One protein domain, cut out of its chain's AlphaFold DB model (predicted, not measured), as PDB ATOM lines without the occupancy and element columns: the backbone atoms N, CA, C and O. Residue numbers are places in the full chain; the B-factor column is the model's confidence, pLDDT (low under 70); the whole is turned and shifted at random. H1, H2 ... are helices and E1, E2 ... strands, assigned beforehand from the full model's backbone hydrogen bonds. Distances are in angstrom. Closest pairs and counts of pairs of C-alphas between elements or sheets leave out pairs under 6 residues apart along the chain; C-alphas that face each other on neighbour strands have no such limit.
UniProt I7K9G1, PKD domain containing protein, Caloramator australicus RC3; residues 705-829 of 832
ATOM      1  N   ASN A 705      50.728 -28.932  33.352       90.94
ATOM      2  CA  ASN A 705      50.704 -28.653  34.777       90.94
ATOM      3  C   ASN A 705      49.776 -29.630  35.495       90.94
ATOM      4  O   ASN A 705      48.630 -29.844  35.096       90.94
ATOM      5  N   ILE A 706      50.266 -30.175  36.605       90.88
ATOM      6  CA  ILE A 706      49.524 -31.082  37.477       90.88
ATOM      7  C   ILE A 706      49.832 -30.767  38.942       90.88
ATOM      8  O   ILE A 706      50.968 -30.450  39.314       90.88
ATOM      9  N   ILE A 707      48.818 -30.861  39.802       84.62
ATOM     10  CA  ILE A 707      49.015 -30.768  41.250       84.62
ATOM     11  C   ILE A 707      49.609 -32.092  41.741       84.62
ATOM     12  O   ILE A 707      48.991 -33.144  41.617       84.62
ATOM     13  N   LYS A 708      50.803 -32.038  42.343       86.75
ATOM     14  CA  LYS A 708      51.577 -33.231  42.747       86.75
ATOM     15  C   LYS A 708      50.972 -34.033  43.905       86.75
ATOM     16  O   LYS A 708      51.379 -35.163  44.152       86.75
ATOM     17  N   THR A 709      50.047 -33.452  44.664       87.88
ATOM     18  CA  THR A 709      49.386 -34.130  45.785       87.88
ATOM     19  C   THR A 709      47.937 -33.688  45.863       87.88
ATOM     20  O   THR A 709      47.655 -32.502  46.022       87.88
ATOM     21  N   VAL A 710      47.021 -34.651  45.781       88.88
ATOM     22  CA  VAL A 710      45.578 -34.422  45.876       88.88
ATOM     23  C   VAL A 710      45.028 -35.276  47.012       88.88
ATOM     24  O   VAL A 710      45.256 -36.484  47.064       88.88
ATOM     25  N   ILE A 711      44.313 -34.643  47.939       89.00
ATOM     26  CA  ILE A 711      43.648 -35.324  49.053       89.00
ATOM     27  C   ILE A 711      42.229 -35.688  48.610       89.00
ATOM     28  O   ILE A 711      41.576 -34.915  47.911       89.00
ATOM     29  N   ARG A 712      41.750 -36.870  49.008       90.69
ATOM     30  CA  ARG A 712      40.372 -37.292  48.730       90.69
ATOM     31  C   ARG A 712      39.375 -36.372  49.407       90.69
ATOM     32  O   ARG A 712      39.567 -35.988  50.558       90.69
ATOM     33  N   ASP A 713      38.272 -36.125  48.723       89.12
ATOM     34  CA  ASP A 713      37.097 -35.531  49.333       89.12
ATOM     35  C   ASP A 713      36.485 -36.533  50.339       89.12
ATOM     36  O   ASP A 713      36.086 -37.635  49.937       89.12
ATOM     37  N   PRO A 714      36.398 -36.187  51.640       87.31
ATOM     38  CA  PRO A 714      35.812 -37.052  52.661       87.31
ATOM     39  C   PRO A 714      34.352 -37.440  52.396       87.31
ATOM     40  O   PRO A 714      33.912 -38.476  52.888       87.31
ATOM     41  N   ALA A 715      33.600 -36.637  51.634       90.06
ATOM     42  CA  ALA A 715      32.195 -36.901  51.332       90.06
ATOM     43  C   ALA A 715      32.009 -37.965  50.240       90.06
ATOM     44  O   ALA A 715      31.073 -38.762  50.306       90.06
ATOM     45  N   THR A 716      32.890 -37.994  49.237       88.31
ATOM     46  CA  THR A 716      32.778 -38.906  48.083       88.31
ATOM     47  C   THR A 716      33.755 -40.078  48.141       88.31
ATOM     48  O   THR A 716      33.587 -41.059  47.419       88.31
ATOM     49  N   GLY A 717      34.795 -39.993  48.978       90.31
ATOM     50  CA  GLY A 717      35.869 -40.984  49.048       90.31
ATOM     51  C   GLY A 717      36.773 -41.012  47.808       90.31
ATOM     52  O   GLY A 717      37.583 -41.932  47.669       90.31
ATOM     53  N   THR A 718      36.655 -40.020  46.919       92.06
ATOM     54  CA  THR A 718      37.416 -39.912  45.664       92.06
ATOM     55  C   THR A 718      38.302 -38.672  45.648       92.06
ATOM     56  O   THR A 718      38.017 -37.679  46.317       92.06
ATOM     57  N   ALA A 719      39.399 -38.737  44.901       91.62
ATOM     58  CA  ALA A 719      40.229 -37.591  44.554       91.62
ATOM     59  C   ALA A 719      40.039 -37.263  43.067       91.62
ATOM     60  O   ALA A 719      39.958 -38.175  42.240       91.62
ATOM     61  N   THR A 720      39.999 -35.970  42.741       92.62
ATOM     62  CA  THR A 720      39.982 -35.467  41.361       92.62
ATOM     63  C   THR A 720      41.340 -34.851  41.055       92.62
ATOM     64  O   THR A 720      41.698 -33.820  41.620       92.62
ATOM     65  N   ILE A 721      42.102 -35.494  40.177       93.12
ATOM     66  CA  ILE A 721      43.385 -34.999  39.684       93.12
ATOM     67  C   ILE A 721      43.097 -34.171  38.432       93.12
ATOM     68  O   ILE A 721      42.726 -34.719  37.395       93.12
ATOM     69  N   SER A 722      43.229 -32.852  38.549       92.25
ATOM     70  CA  SER A 722      43.078 -31.922  37.429       92.25
ATOM     71  C   SER A 722      44.427 -31.691  36.756       92.25
ATOM     72  O   SER A 722      45.413 -31.369  37.427       92.25
ATOM     73  N   ILE A 723      44.457 -31.844  35.436       94.44
ATOM     74  CA  ILE A 723      45.652 -31.660  34.607       94.44
ATOM     75  C   ILE A 723      45.327 -30.616  33.547       94.44
ATOM     76  O   ILE A 723      44.245 -30.643  32.954       94.44
ATOM     77  N   GLN A 724      46.262 -29.700  33.317       94.19
ATOM     78  CA  GLN A 724      46.114 -28.635  32.334       94.19
ATOM     79  C   GLN A 724      47.302 -28.615  31.383       94.19
ATOM     80  O   GLN A 724      48.446 -28.533  31.822       94.19
ATOM     81  N   ASP A 725      47.020 -28.650  30.086       92.00
ATOM     82  CA  ASP A 725      48.024 -28.526  29.037       92.00
ATOM     83  C   ASP A 725      48.786 -27.197  29.141       92.00
ATOM     84  O   ASP A 725      48.195 -26.132  29.346       92.00
ATOM     85  N   SER A 726      50.100 -27.262  28.958       93.50
ATOM     86  CA  SER A 726      50.980 -26.106  28.772       93.50
ATOM     87  C   SER A 726      51.894 -26.254  27.558       93.50
ATOM     88  O   SER A 726      52.873 -25.516  27.436       93.50
ATOM     89  N   SER A 727      51.563 -27.181  26.657       91.44
ATOM     90  CA  SER A 727      52.279 -27.394  25.408       91.44
ATOM     91  C   SER A 727      52.197 -26.163  24.511       91.44
ATOM     92  O   SER A 727      51.178 -25.464  24.464       91.44
ATOM     93  N   TYR A 728      53.261 -25.901  23.760       91.62
ATOM     94  CA  TYR A 728      53.309 -24.780  22.825       91.62
ATOM     95  C   TYR A 728      54.198 -25.089  21.624       91.62
ATOM     96  O   TYR A 728      55.132 -25.879  21.725       91.62
ATOM     97  N   SER A 729      53.926 -24.440  20.493       90.00
ATOM     98  CA  SER A 729      54.826 -24.474  19.343       90.00
ATOM     99  C   SER A 729      55.865 -23.349  19.450       90.00
ATOM    100  O   SER A 729      55.474 -22.181  19.576       90.00
ATOM    101  N   PRO A 730      57.177 -23.652  19.408       87.88
ATOM    102  CA  PRO A 730      58.237 -22.642  19.441       87.88
ATOM    103  C   PRO A 730      58.192 -21.633  18.288       87.88
ATOM    104  O   PRO A 730      58.699 -20.521  18.433       87.88
ATOM    105  N   ASP A 731      57.587 -22.001  17.161       82.12
ATOM    106  CA  ASP A 731      57.572 -21.207  15.932       82.12
ATOM    107  C   ASP A 731      56.160 -20.747  15.514       82.12
ATOM    108  O   ASP A 731      55.945 -20.239  14.407       82.12
ATOM    109  N   GLY A 732      55.215 -20.816  16.457       85.19
ATOM    110  CA  GLY A 732      53.895 -20.195  16.348       85.19
ATOM    111  C   GLY A 732      52.842 -21.037  15.630       85.19
ATOM    112  O   GLY A 732      51.837 -20.478  15.183       85.19
ATOM    113  N   ASP A 733      53.051 -22.346  15.518       91.19
ATOM    114  CA  ASP A 733      52.031 -23.292  15.069       91.19
ATOM    115  C   ASP A 733      50.974 -23.603  16.138       91.19
ATOM    116  O   ASP A 733      51.071 -23.227  17.311       91.19
ATOM    117  N   ILE A 734      49.897 -24.261  15.709       92.56
ATOM    118  CA  ILE A 734      48.696 -24.488  16.513       92.56
ATOM    119  C   ILE A 734      48.719 -25.911  17.062       92.56
ATOM    120  O   ILE A 734      48.692 -26.864  16.292       92.56
ATOM    121  N   ILE A 735      48.654 -26.083  18.386       93.19
ATOM    122  CA  ILE A 735      48.472 -27.413  18.992       93.19
ATOM    123  C   ILE A 735      47.064 -27.939  18.680       93.19
ATOM    124  O   ILE A 735      46.070 -27.573  19.323       93.19
ATOM    125  N   ALA A 736      46.986 -28.809  17.680       92.25
ATOM    126  CA  ALA A 736      45.742 -29.281  17.084       92.25
ATOM    127  C   ALA A 736      45.331 -30.682  17.543       92.25
ATOM    128  O   ALA A 736      44.185 -31.082  17.329       92.25
ATOM    129  N   LYS A 737      46.246 -31.425  18.167       93.62
ATOM    130  CA  LYS A 737      45.947 -32.714  18.783       93.62
ATOM    131  C   LYS A 737      46.679 -32.858  20.105       93.62
ATOM    132  O   LYS A 737      47.864 -32.542  20.196       93.62
ATOM    133  N   ARG A 738      45.965 -33.400  21.082       94.56
ATOM    134  CA  ARG A 738      46.464 -33.880  22.366       94.56
ATOM    135  C   ARG A 738      46.093 -35.355  22.460       94.56
ATOM    136  O   ARG A 738      45.161 -35.801  21.800       94.56
ATOM    137  N   VAL A 739      46.862 -36.142  23.190       96.00
ATOM    138  CA  VAL A 739      46.481 -37.499  23.580       96.00
ATOM    139  C   VAL A 739      47.005 -37.708  24.982       96.00
ATOM    140  O   VAL A 739      48.216 -37.718  25.197       96.00
ATOM    141  N   TRP A 740      46.080 -37.837  25.925       96.38
ATOM    142  CA  TRP A 740      46.385 -37.961  27.340       96.38
ATOM    143  C   TRP A 740      46.432 -39.415  27.777       96.38
ATOM    144  O   TRP A 740      45.559 -40.209  27.408       96.38
ATOM    145  N   PHE A 741      47.397 -39.716  28.638       96.25
ATOM    146  CA  PHE A 741      47.582 -41.022  29.247       96.25
ATOM    147  C   PHE A 741      47.743 -40.911  30.758       96.25
ATOM    148  O   PHE A 741      48.249 -39.905  31.257       96.25
ATOM    149  N   TYR A 742      47.360 -41.961  31.484       95.81
ATOM    150  CA  TYR A 742      47.781 -42.126  32.872       95.81
ATOM    151  C   TYR A 742      47.974 -43.592  33.261       95.81
ATOM    152  O   TYR A 742      47.347 -44.483  32.684       95.81
ATOM    153  N   ALA A 743      48.780 -43.809  34.295       96.38
ATOM    154  CA  ALA A 743      48.900 -45.065  35.027       96.38
ATOM    155  C   ALA A 743      48.856 -44.807  36.541       96.38
ATOM    156  O   ALA A 743      49.155 -43.707  37.016       96.38
ATOM    157  N   TYR A 744      48.437 -45.821  37.290       95.56
ATOM    158  CA  TYR A 744      48.407 -45.831  38.751       95.56
ATOM    159  C   TYR A 744      49.413 -46.866  39.246       95.56
ATOM    160  O   TYR A 744      49.320 -48.016  38.838       95.56
ATOM    161  N   ASP A 745      50.315 -46.442  40.125       95.06
ATOM    162  CA  ASP A 745      51.333 -47.278  40.766       95.06
ATOM    163  C   ASP A 745      50.659 -48.145  41.841       95.06
ATOM    164  O   ASP A 745      50.211 -47.652  42.890       95.06
ATOM    165  N   SER A 746      50.460 -49.422  41.521       92.19
ATOM    166  CA  SER A 746      49.577 -50.315  42.262       92.19
ATOM    167  C   SER A 746      50.212 -50.897  43.520       92.19
ATOM    168  O   SER A 746      49.477 -51.166  44.482       92.19
ATOM    169  N   ASP A 747      51.539 -51.017  43.553       92.12
ATOM    170  CA  ASP A 747      52.327 -51.470  44.703       92.12
ATOM    171  C   ASP A 747      53.175 -50.355  45.356       92.12
ATOM    172  O   ASP A 747      53.712 -50.541  46.455       92.12
ATOM    173  N   ASN A 748      53.141 -49.152  44.777       89.31
ATOM    174  CA  ASN A 748      53.730 -47.912  45.270       89.31
ATOM    175  C   ASN A 748      55.273 -47.911  45.276       89.31
ATOM    176  O   ASN A 748      55.892 -47.184  46.075       89.31
ATOM    177  N   ASP A 749      55.900 -48.708  44.410       89.12
ATOM    178  CA  ASP A 749      57.354 -48.834  44.296       89.12
ATOM    179  C   ASP A 749      57.998 -47.723  43.433       89.12
ATOM    180  O   ASP A 749      59.158 -47.352  43.652       89.12
ATOM    181  N   GLY A 750      57.198 -47.041  42.606       87.88
ATOM    182  CA  GLY A 750      57.613 -45.964  41.710       87.88
ATOM    183  C   GLY A 750      58.031 -46.395  40.304       87.88
ATOM    184  O   GLY A 750      58.472 -45.515  39.562       87.88
ATOM    185  N   ASP A 751      57.904 -47.674  39.956       90.75
ATOM    186  CA  ASP A 751      57.924 -48.174  38.583       90.75
ATOM    187  C   ASP A 751      56.512 -48.057  37.970       90.75
ATOM    188  O   ASP A 751      55.489 -48.096  38.653       90.75
ATOM    189  N   PHE A 752      56.453 -47.785  36.670       93.69
ATOM    190  CA  PHE A 752      55.202 -47.662  35.912       93.69
ATOM    191  C   PHE A 752      55.244 -48.466  34.605       93.69
ATOM    192  O   PHE A 752      54.273 -48.444  33.833       93.69
ATOM    193  N   ASP A 753      56.348 -49.160  34.316       91.44
ATOM    194  CA  ASP A 753      56.533 -49.907  33.071       91.44
ATOM    195  C   ASP A 753      55.606 -51.132  32.994       91.44
ATOM    196  O   ASP A 753      55.110 -51.503  31.920       91.44
ATOM    197  N   GLU A 754      55.360 -51.773  34.131       91.75
ATOM    198  CA  GLU A 754      54.495 -52.931  34.306       91.75
ATOM    199  C   GLU A 754      53.017 -52.587  34.464       91.75
ATOM    200  O   GLU A 754      52.179 -53.477  34.249       91.75
ATOM    201  N   GLU A 755      52.721 -51.338  34.820       95.19
ATOM    202  CA  GLU A 755      51.383 -50.891  35.174       95.19
ATOM    203  C   GLU A 755      50.424 -50.856  33.986       95.19
ATOM    204  O   GLU A 755      50.809 -50.804  32.813       95.19
ATOM    205  N   THR A 756      49.125 -50.894  34.292       95.94
ATOM    206  CA  THR A 756      48.096 -50.716  33.260       95.94
ATOM    207  C   THR A 756      47.931 -49.235  32.942       95.94
ATOM    208  O   THR A 756      47.431 -48.459  33.759       95.94
ATOM    209  N   TRP A 757      48.292 -48.862  31.720       96.88
ATOM    210  CA  TRP A 757      48.108 -47.528  31.173       96.88
ATOM    211  C   TRP A 757      46.715 -47.359  30.572       96.88
ATOM    212  O   TRP A 757      46.144 -48.276  29.970       96.88
ATOM    213  N   TYR A 758      46.180 -46.153  30.706       96.38
ATOM    214  CA  TYR A 758      44.890 -45.742  30.173       96.38
ATOM    215  C   TYR A 758      45.065 -44.553  29.239       96.38
ATOM    216  O   TYR A 758      45.841 -43.651  29.535       96.38
ATOM    217  N   VAL A 759      44.304 -44.520  28.147       96.62
ATOM    218  CA  VAL A 759      44.225 -43.393  27.207       96.62
ATOM    219  C   VAL A 759      42.836 -42.765  27.251       96.62
ATOM    220  O   VAL A 759      41.835 -43.474  27.392       96.62
ATOM    221  N   LEU A 760      42.748 -41.442  27.120       95.62
ATOM    222  CA  LEU A 760      41.462 -40.769  26.955       95.62
ATOM    223  C   LEU A 760      40.990 -40.909  25.503       95.62
ATOM    224  O   LEU A 760      41.594 -40.353  24.588       95.62
ATOM    225  N   ASN A 761      39.900 -41.643  25.288       95.31
ATOM    226  CA  ASN A 761      39.353 -41.892  23.960       95.31
ATOM    227  C   ASN A 761      37.818 -41.872  23.983       95.31
ATOM    228  O   ASN A 761      37.175 -42.543  24.793       95.31
ATOM    229  N   ASN A 762      37.218 -41.095  23.083       90.94
ATOM    230  CA  ASN A 762      35.783 -40.821  23.000       90.94
ATOM    231  C   ASN A 762      35.173 -40.367  24.341       90.94
ATOM    232  O   ASN A 762      34.088 -40.801  24.725       90.94
ATOM    233  N   GLY A 763      35.891 -39.502  25.067       87.31
ATOM    234  CA  GLY A 763      35.451 -38.941  26.349       87.31
ATOM    235  C   GLY A 763      35.537 -39.896  27.546       87.31
ATOM    236  O   GLY A 763      35.070 -39.542  28.627       87.31
ATOM    237  N   ALA A 764      36.128 -41.084  27.382       92.06
ATOM    238  CA  ALA A 764      36.309 -42.060  28.453       92.06
ATOM    239  C   ALA A 764      37.748 -42.590  28.508       92.06
ATOM    240  O   ALA A 764      38.416 -42.727  27.486       92.06
ATOM    241  N   TRP A 765      38.216 -42.922  29.711       94.75
ATOM    242  CA  TRP A 765      39.509 -43.571  29.914       94.75
ATOM    243  C   TRP A 765      39.425 -45.061  29.563       94.75
ATOM    244  O   TRP A 765      38.615 -45.790  30.138       94.75
ATOM    245  N   GLN A 766      40.255 -45.514  28.624       95.19
ATOM    246  CA  GLN A 766      40.293 -46.889  28.115       95.19
ATOM    247  C   GLN A 766      41.669 -47.503  28.380       95.19
ATOM    248  O   GLN A 766      42.680 -46.869  28.090       95.19
ATOM    249  N   ALA A 767      41.717 -48.722  28.925       95.38
ATOM    250  CA  ALA A 767      42.978 -49.430  29.146       95.38
ATOM    251  C   ALA A 767      43.646 -49.752  27.800       95.38
ATOM    252  O   ALA A 767      42.974 -50.230  26.884       95.38
ATOM    253  N   ILE A 768      44.950 -49.499  27.692       93.75
ATOM    254  CA  ILE A 768      45.705 -49.639  26.439       93.75
ATOM    255  C   ILE A 768      46.889 -50.606  26.532       93.75
ATOM    256  O   ILE A 768      47.440 -50.986  25.505       93.75
ATOM    257  N   GLY A 769      47.226 -51.069  27.737       93.88
ATOM    258  CA  GLY A 769      48.300 -52.034  27.961       93.88
ATOM    259  C   GLY A 769      49.353 -51.476  28.902       93.88
ATOM    260  O   GLY A 769      49.004 -50.878  29.917       93.88
ATOM    261  N   LYS A 770      50.622 -51.701  28.571       94.31
ATOM    262  CA  LYS A 770      51.796 -51.289  29.350       94.31
ATOM    263  C   LYS A 770      52.465 -50.053  28.749       94.31
ATOM    264  O   LYS A 770      52.090 -49.587  27.673       94.31
ATOM    265  N   TYR A 771      53.502 -49.542  29.406       91.62
ATOM    266  CA  TYR A 771      54.182 -48.312  28.987       91.62
ATOM    267  C   TYR A 771      54.743 -48.359  27.548       91.62
ATOM    268  O   TYR A 771      54.653 -47.396  26.787       91.62
ATOM    269  N   ASN A 772      55.257 -49.505  27.096       90.44
ATOM    270  CA  ASN A 772      55.745 -49.634  25.714       90.44
ATOM    271  C   ASN A 772      54.629 -49.599  24.652       90.44
ATOM    272  O   ASN A 772      54.905 -49.274  23.493       90.44
ATOM    273  N   ASP A 773      53.381 -49.899  25.024       91.69
ATOM    274  CA  ASP A 773      52.242 -49.851  24.103       91.69
ATOM    275  C   ASP A 773      51.839 -48.398  23.802       91.69
ATOM    276  O   ASP A 773      51.484 -48.082  22.664       91.69
ATOM    277  N   ILE A 774      51.983 -47.483  24.773       91.69
ATOM    278  CA  ILE A 774      51.695 -46.056  24.550       91.69
ATOM    279  C   ILE A 774      52.745 -45.380  23.659       91.69
ATOM    280  O   ILE A 774      52.392 -44.527  22.845       91.69
ATOM    281  N   LYS A 775      54.016 -45.806  23.727       88.56
ATOM    282  CA  LYS A 775      55.110 -45.267  22.893       88.56
ATOM    283  C   LYS A 775      54.935 -45.561  21.403       88.56
ATOM    284  O   LYS A 775      55.367 -44.775  20.566       88.56
ATOM    285  N   ASN A 776      54.300 -46.685  21.076       86.75
ATOM    286  CA  ASN A 776      54.080 -47.134  19.699       86.75
ATOM    287  C   ASN A 776      52.652 -46.859  19.203       86.75
ATOM    288  O   ASN A 776      52.257 -47.346  18.140       86.75
ATOM    289  N   LEU A 777      51.861 -46.105  19.969       89.94
ATOM    290  CA  LEU A 777      50.468 -45.865  19.642       89.94
ATOM    291  C   LEU A 777      50.330 -44.997  18.391       89.94
ATOM    292  O   LEU A 777      50.863 -43.890  18.306       89.94
ATOM    293  N   ASN A 778      49.503 -45.452  17.450       91.62
ATOM    294  CA  ASN A 778      49.029 -44.585  16.385       91.62
ATOM    295  C   ASN A 778      48.011 -43.585  16.949       91.62
ATOM    296  O   ASN A 778      46.826 -43.888  17.091       91.62
ATOM    297  N   ILE A 779      48.465 -42.367  17.236       91.62
ATOM    298  CA  ILE A 779      47.607 -41.324  17.798       91.62
ATOM    299  C   ILE A 779      46.410 -40.983  16.903       91.62
ATOM    300  O   ILE A 779      45.396 -40.519  17.416       91.62
ATOM    301  N   ASP A 780      46.461 -41.228  15.588       90.69
ATOM    302  CA  ASP A 780      45.361 -40.917  14.662       90.69
ATOM    303  C   ASP A 780      44.107 -41.758  14.867       90.69
ATOM    304  O   ASP A 780      43.020 -41.315  14.495       90.69
ATOM    305  N   THR A 781      44.215 -42.903  15.537       91.50
ATOM    306  CA  THR A 781      43.050 -43.718  15.902       91.50
ATOM    307  C   THR A 781      42.390 -43.271  17.206       91.50
ATOM    308  O   THR A 781      41.351 -43.814  17.576       91.50
ATOM    309  N   ILE A 782      42.984 -42.307  17.916       93.38
ATOM    310  CA  ILE A 782      42.486 -41.798  19.195       93.38
ATOM    311  C   ILE A 782      41.743 -40.480  18.991       93.38
ATOM    312  O   ILE A 782      42.239 -39.562  18.328       93.38
ATOM    313  N   ASN A 783      40.560 -40.397  19.599       90.69
ATOM    314  CA  ASN A 783      39.738 -39.200  19.659       90.69
ATOM    315  C   ASN A 783      39.582 -38.754  21.118       90.69
ATOM    316  O   ASN A 783      38.649 -39.153  21.810       90.69
ATOM    317  N   ASP A 784      40.496 -37.921  21.591       82.25
ATOM    318  CA  ASP A 784      40.472 -37.357  22.943       82.25
ATOM    319  C   ASP A 784      39.617 -36.074  23.038       82.25
ATOM    320  O   ASP A 784      39.439 -35.529  24.122       82.25
ATOM    321  N   GLY A 785      39.096 -35.579  21.907       85.44
ATOM    322  CA  GLY A 785      38.425 -34.280  21.808       85.44
ATOM    323  C   GLY A 785      39.374 -33.074  21.789       85.44
ATOM    324  O   GLY A 785      38.898 -31.944  21.888       85.44
ATOM    325  N   ASN A 786      40.689 -33.296  21.658       90.12
ATOM    326  CA  ASN A 786      41.753 -32.295  21.751       90.12
ATOM    327  C   ASN A 786      41.634 -31.419  23.014       90.12
ATOM    328  O   ASN A 786      41.736 -30.189  22.957       90.12
ATOM    329  N   LEU A 787      41.348 -32.047  24.156       90.50
ATOM    330  CA  LEU A 787      40.989 -31.337  25.382       90.50
ATOM    331  C   LEU A 787      42.236 -30.717  26.044       90.50
ATOM    332  O   LEU A 787      43.167 -31.448  26.383       90.50
ATOM    333  N   PRO A 788      42.271 -29.390  26.289       91.12
ATOM    334  CA  PRO A 788      43.405 -28.719  26.939       91.12
ATOM    335  C   PRO A 788      43.411 -28.890  28.466       91.12
ATOM    336  O   PRO A 788      44.338 -28.447  29.139       91.12
ATOM    337  N   ALA A 789      42.365 -29.494  29.027       92.19
ATOM    338  CA  ALA A 789      42.271 -29.835  30.435       92.19
ATOM    339  C   ALA A 789      41.481 -31.134  30.590       92.19
ATOM    340  O   ALA A 789      40.471 -31.336  29.910       92.19
ATOM    341  N   ILE A 790      41.938 -31.995  31.493       94.38
ATOM    342  CA  ILE A 790      41.320 -33.290  31.783       94.38
ATOM    343  C   ILE A 790      41.243 -33.519  33.293       94.38
ATOM    344  O   ILE A 790      41.962 -32.899  34.082       94.38
ATOM    345  N   GLU A 791      40.374 -34.444  33.689       92.25
ATOM    346  CA  GLU A 791      40.249 -34.900  35.069       92.25
ATOM    347  C   GLU A 791      40.415 -36.418  35.147       92.25
ATOM    348  O   GLU A 791      39.817 -37.174  34.371       92.25
ATOM    349  N   ILE A 792      41.172 -36.870  36.143       93.38
ATOM    350  CA  ILE A 792      41.222 -38.273  36.554       93.38
ATOM    351  C   ILE A 792      40.551 -38.367  37.923       93.38
ATOM    352  O   ILE A 792      41.005 -37.761  38.894       93.38
ATOM    353  N   LYS A 793      39.455 -39.124  38.006       92.25
ATOM    354  CA  LYS A 793      38.734 -39.377  39.260       92.25
ATOM    355  C   LYS A 793      39.073 -40.769  39.755       92.25
ATOM    356  O   LYS A 793      38.820 -41.742  39.051       92.25
ATOM    357  N   SER A 794      39.626 -40.869  40.961       91.50
ATOM    358  CA  SER A 794      40.051 -42.156  41.510       91.50
ATOM    359  C   SER A 794      39.785 -42.294  43.006       91.50
ATOM    360  O   SER A 794      39.840 -41.336  43.776       91.50
ATOM    361  N   ASN A 795      39.521 -43.532  43.423       90.88
ATOM    362  CA  ASN A 795      39.431 -43.968  44.815       90.88
ATOM    363  C   ASN A 795      40.632 -44.842  45.236       90.88
ATOM    364  O   ASN A 795      40.545 -45.549  46.247       90.88
ATOM    365  N   LYS A 796      41.745 -44.822  44.487       91.56
ATOM    366  CA  LYS A 796      42.998 -45.550  44.791       91.56
ATOM    367  C   LYS A 796      44.049 -44.612  45.403       91.56
ATOM    368  O   LYS A 796      44.117 -43.446  45.018       91.56
ATOM    369  N   VAL A 797      44.753 -45.056  46.454       88.31
ATOM    370  CA  VAL A 797      45.814 -44.278  47.139       88.31
ATOM    371  C   VAL A 797      47.147 -44.756  46.586       88.31
ATOM    372  O   VAL A 797      47.412 -45.944  46.682       88.31
ATOM    373  N   GLY A 798      47.976 -43.855  46.073       89.56
ATOM    374  CA  GLY A 798      49.305 -44.180  45.554       89.56
ATOM    375  C   GLY A 798      49.784 -43.102  44.592       89.56
ATOM    376  O   GLY A 798      49.163 -42.032  44.503       89.56
ATOM    377  N   LYS A 799      50.883 -43.373  43.890       92.75
ATOM    378  CA  LYS A 799      51.401 -42.481  42.850       92.75
ATOM    379  C   LYS A 799      50.638 -42.679  41.540       92.75
ATOM    380  O   LYS A 799      50.066 -43.732  41.273       92.75
ATOM    381  N   TYR A 800      50.625 -41.628  40.733       94.06
ATOM    382  CA  TYR A 800      50.093 -41.648  39.378       94.06
ATOM    383  C   TYR A 800      51.134 -41.036  38.459       94.06
ATOM    384  O   TYR A 800      51.763 -40.039  38.826       94.06
ATOM    385  N   MET A 801      51.259 -41.605  37.270       93.69
ATOM    386  CA  MET A 801      52.041 -41.044  36.181       93.69
ATOM    387  C   MET A 801      51.080 -40.600  35.093       93.69
ATOM    388  O   MET A 801      50.083 -41.270  34.826       93.69
ATOM    389  N   VAL A 802      51.344 -39.433  34.521       94.56
ATOM    390  CA  VAL A 802      50.539 -38.834  33.459       94.56
ATOM    391  C   VAL A 802      51.482 -38.533  32.319       94.56
ATOM    392  O   VAL A 802      52.577 -38.037  32.557       94.56
ATOM    393  N   GLU A 803      51.044 -38.822  31.104       95.69
ATOM    394  CA  GLU A 803      51.813 -38.546  29.902       95.69
ATOM    395  C   GLU A 803      50.931 -37.893  28.840       95.69
ATOM    396  O   GLU A 803      49.705 -38.067  28.821       95.69
ATOM    397  N   LEU A 804      51.558 -37.149  27.938       95.38
ATOM    398  CA  LEU A 804      50.907 -36.399  26.879       95.38
ATOM    399  C   LEU A 804      51.689 -36.558  25.575       95.38
ATOM    400  O   LEU A 804      52.900 -36.360  25.539       95.38
ATOM    401  N   ILE A 805      50.979 -36.843  24.482       95.75
ATOM    402  CA  ILE A 805      51.475 -36.616  23.118       95.75
ATOM    403  C   ILE A 805      50.738 -35.411  22.540       95.75
ATOM    404  O   ILE A 805      49.510 -35.334  22.617       95.75
ATOM    405  N   THR A 806      51.468 -34.501  21.899       95.00
ATOM    406  CA  THR A 806      50.885 -33.407  21.120       95.00
ATOM    407  C   THR A 806      51.296 -33.471  19.656       95.00
ATOM    408  O   THR A 806      52.376 -33.946  19.306       95.00
ATOM    409  N   ARG A 807      50.406 -32.998  18.780       94.69
ATOM    410  CA  ARG A 807      50.702 -32.727  17.369       94.69
ATOM    411  C   ARG A 807      50.221 -31.337  17.012       94.69
ATOM    412  O   ARG A 807      49.108 -30.950  17.385       94.69
ATOM    413  N   GLU A 808      51.028 -30.622  16.247       93.38
ATOM    414  CA  GLU A 808      50.661 -29.304  15.750       93.38
ATOM    415  C   GLU A 808      50.034 -29.343  14.345       93.38
ATOM    416  O   GLU A 808      50.129 -30.324  13.604       93.38
ATOM    417  N   GLU A 809      49.356 -28.257  14.002       93.25
ATOM    418  CA  GLU A 809      48.976 -27.859  12.651       93.25
ATOM    419  C   GLU A 809      49.655 -26.536  12.324       93.25
ATOM    420  O   GLU A 809      49.871 -25.703  13.206       93.25
ATOM    421  N   PHE A 810      49.917 -26.307  11.040       94.12
ATOM    422  CA  PHE A 810      50.587 -25.090  10.599       94.12
ATOM    423  C   PHE A 810      49.774 -23.838  10.956       94.12
ATOM    424  O   PHE A 810      48.610 -23.704  10.571       94.12
ATOM    425  N   GLY A 811      50.406 -22.897  11.660       91.00
ATOM    426  CA  GLY A 811      49.798 -21.625  12.063       91.00
ATOM    427  C   GLY A 811      49.793 -20.561  10.961       91.00
ATOM    428  O   GLY A 811      49.131 -19.532  11.092       91.00
ATOM    429  N   GLN A 812      50.522 -20.790   9.864       93.62
ATOM    430  CA  GLN A 812      50.618 -19.878   8.720       93.62
ATOM    431  C   GLN A 812      50.101 -20.530   7.429       93.62
ATOM    432  O   GLN A 812      49.953 -21.748   7.340       93.62
ATOM    433  N   GLU A 813      49.831 -19.711   6.406       95.38
ATOM    434  CA  GLU A 813      49.294 -20.188   5.127       95.38
ATOM    435  C   GLU A 813      50.214 -21.242   4.480       95.38
ATOM    436  O   GLU A 813      51.429 -21.057   4.350       95.38
ATOM    437  N   THR A 814      49.613 -22.342   4.029       96.56
ATOM    438  CA  THR A 814      50.278 -23.449   3.328       96.56
ATOM    439  C   THR A 814      49.655 -23.683   1.942       96.56
ATOM    440  O   THR A 814      48.750 -22.961   1.521       96.56
ATOM    441  N   LEU A 815      50.140 -24.689   1.209       96.94
ATOM    442  CA  LEU A 815      49.540 -25.203  -0.023       96.94
ATOM    443  C   LEU A 815      49.020 -26.629   0.235       96.94
ATOM    444  O   LEU A 815      49.791 -27.581   0.082       96.94
ATOM    445  N   PRO A 816      47.739 -26.799   0.625       94.69
ATOM    446  CA  PRO A 816      47.213 -28.065   1.142       94.69
ATOM    447  C   PRO A 816      47.429 -29.278   0.231       94.69
ATOM    448  O   PRO A 816      47.644 -30.378   0.726       94.69
ATOM    449  N   GLN A 817      47.449 -29.091  -1.094       95.25
ATOM    450  CA  GLN A 817      47.695 -30.175  -2.051       95.25
ATOM    451  C   GLN A 817      49.103 -30.796  -1.969       95.25
ATOM    452  O   GLN A 817      49.358 -31.816  -2.604       95.25
ATOM    453  N   PHE A 818      50.028 -30.176  -1.233       96.38
ATOM    454  CA  PHE A 818      51.403 -30.647  -1.049       96.38
ATOM    455  C   PHE A 818      51.723 -31.047   0.399       96.38
ATOM    456  O   PHE A 818      52.885 -31.346   0.703       96.38
ATOM    457  N   ILE A 819      50.716 -31.038   1.278       96.06
ATOM    458  CA  ILE A 819      50.845 -31.367   2.696       96.06
ATOM    459  C   ILE A 819      50.312 -32.766   2.972       96.06
ATOM    460  O   ILE A 819      49.241 -33.152   2.509       96.06
ATOM    461  N   THR A 820      51.062 -33.502   3.779       93.12
ATOM    462  CA  THR A 820      50.706 -34.814   4.311       93.12
ATOM    463  C   THR A 820      50.697 -34.780   5.840       93.12
ATOM    464  O   THR A 820      51.052 -33.774   6.452       93.12
ATOM    465  N   ILE A 821      50.271 -35.869   6.480       88.88
ATOM    466  CA  ILE A 821      50.298 -35.962   7.945       88.88
ATOM    467  C   ILE A 821      51.729 -36.032   8.498       88.88
ATOM    468  O   ILE A 821      51.986 -35.505   9.571       88.88
ATOM    469  N   GLU A 822      52.661 -36.614   7.737       89.75
ATOM    470  CA  GLU A 822      54.083 -36.754   8.100       89.75
ATOM    471  C   GLU A 822      54.817 -35.409   8.144       89.75
ATOM    472  O   GLU A 822      55.863 -35.276   8.773       89.75
ATOM    473  N   ASP A 823      54.256 -34.398   7.481       94.00
ATOM    474  CA  ASP A 823      54.794 -33.044   7.489       94.00
ATOM    475  C   ASP A 823      54.523 -32.299   8.798       94.00
ATOM    476  O   ASP A 823      55.151 -31.272   9.034       94.00
ATOM    477  N   LYS A 824      53.593 -32.791   9.625       94.06
ATOM    478  CA  LYS A 824      53.177 -32.157  10.878       94.06
ATOM    479  C   LYS A 824      53.958 -32.745  12.036       94.06
ATOM    480  O   LYS A 824      54.045 -33.967  12.169       94.06
ATOM    481  N   LYS A 825      54.509 -31.891  12.892       94.31
ATOM    482  CA  LYS A 825      55.396 -32.348  13.959       94.31
ATOM    483  C   LYS A 825      54.634 -32.762  15.206       94.31
ATOM    484  O   LYS A 825      53.592 -32.208  15.560       94.31
ATOM    485  N   THR A 826      55.202 -33.750  15.880       94.12
ATOM    486  CA  THR A 826      54.718 -34.297  17.142       94.12
ATOM    487  C   THR A 826      55.787 -34.187  18.215       94.12
ATOM    488  O   THR A 826      56.984 -34.236  17.926       94.12
ATOM    489  N   ASP A 827      55.343 -34.086  19.462       95.44
ATOM    490  CA  ASP A 827      56.197 -34.187  20.643       95.44
ATOM    491  C   ASP A 827      55.460 -34.883  21.787       95.44
ATOM    492  O   ASP A 827      54.234 -35.022  21.743       95.44
ATOM    493  N   ASN A 828      56.194 -35.371  22.783       95.00
ATOM    494  CA  ASN A 828      55.626 -36.120  23.902       95.00
ATOM    495  C   ASN A 828      56.399 -35.885  25.205       95.00
ATOM    496  O   ASN A 828      57.511 -35.366  25.178       95.00
ATOM    497  N   THR A 829      55.810 -36.287  26.331       94.06
ATOM    498  CA  THR A 829      56.412 -36.148  27.667       94.06
ATOM    499  C   THR A 829      57.131 -37.403  28.177       94.06
ATOM    500  O   THR A 829      57.628 -37.380  29.294       94.06
TER     501      THR A 829
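This is residues 705 to 829 of the 832 residues of the protein "PKD domain containing protein" of Caloramator australicus RC3 (UniProt I7K9G1). A long, strongly twisted sheet, with the paired strands E2 and E6 along its length, has a separate two-strand ribbon of E1 and E5 near E2 and the short helix H1 over E3. Residues 813 to 820 stick out beyond the end of E6. The printed part has 125 residues, with seven named strands and one named helix in the order E1 E2 E3 E4 H1 E5 E6 E7; the larger sheet runs E4, E3, E2, E6, E7, and both sheets are antiparallel. The class is mostly strand, with under half of the residues in named elements. The whole is only just compact, close to loose, with a radius of gyration of the C-alphas of 16.5 A, and only just elongated, spanning 55 by 27 by 25 A.

E2, residues 734 to 744, and E6, residues 800 to 809, are antiparallel inner strands at 164 degrees; N 739 and O 805 are 2.8 A apart, within hydrogen-bond range. E2 bends by 51 degrees at residue 737. E3, residues 757 to 761, forms a hairpin with E2 at 141 degrees, with N 758 and O 742 at 2.8 A. E4, residues 764 to 769, is an edge strand and forms a hairpin with E3, with N 766 and O 759 at 2.9 A. E2, E3 and E4 are a meander, each strand the antiparallel neighbour of the one before. The other edge strand, E7, residues 826 to 828, forms a hairpin with E6, with N 806 and O 827 at 2.8 A. H1, residues 771 to 775, is on this sheet at a height of 7.8 A and only just over E3, with 3 of its 5 C-alphas falling on it; the closest C-alphas of the two are those of Trp 757 and Tyr 771, 6.5 A apart. In H1, 0 of 1 O i to N i+4 pairs and 1 of 2 O i to N i+3 pairs are within hydrogen-bond range. E1, residues 719 to 725, and E5, residues 789 to 794, are antiparallel at 159 degrees, with N 721 and O 792 at 2.8 A. E2 and E5 are near each other, while E1 and E6 are apart.

E1 begins at C-alpha 719, (40.229, -37.591, 44.554), and is 19.6 A long. E2 is 30.8 A long and ends at C-alpha 744, (48.407, -45.831, 38.751). E6 is 30.1 A long, and E5 16.7 A. E7 ends at C-alpha 828, (55.626, -36.120, 23.902).

The two C-alphas farthest apart, of Pro 714 and Gln 817, are 56.4 A from each other. The long links are E2 to E3, H1 to E5 and E6 to E7. The printed part has no cut, and no printed residue is under 70 in pLDDT.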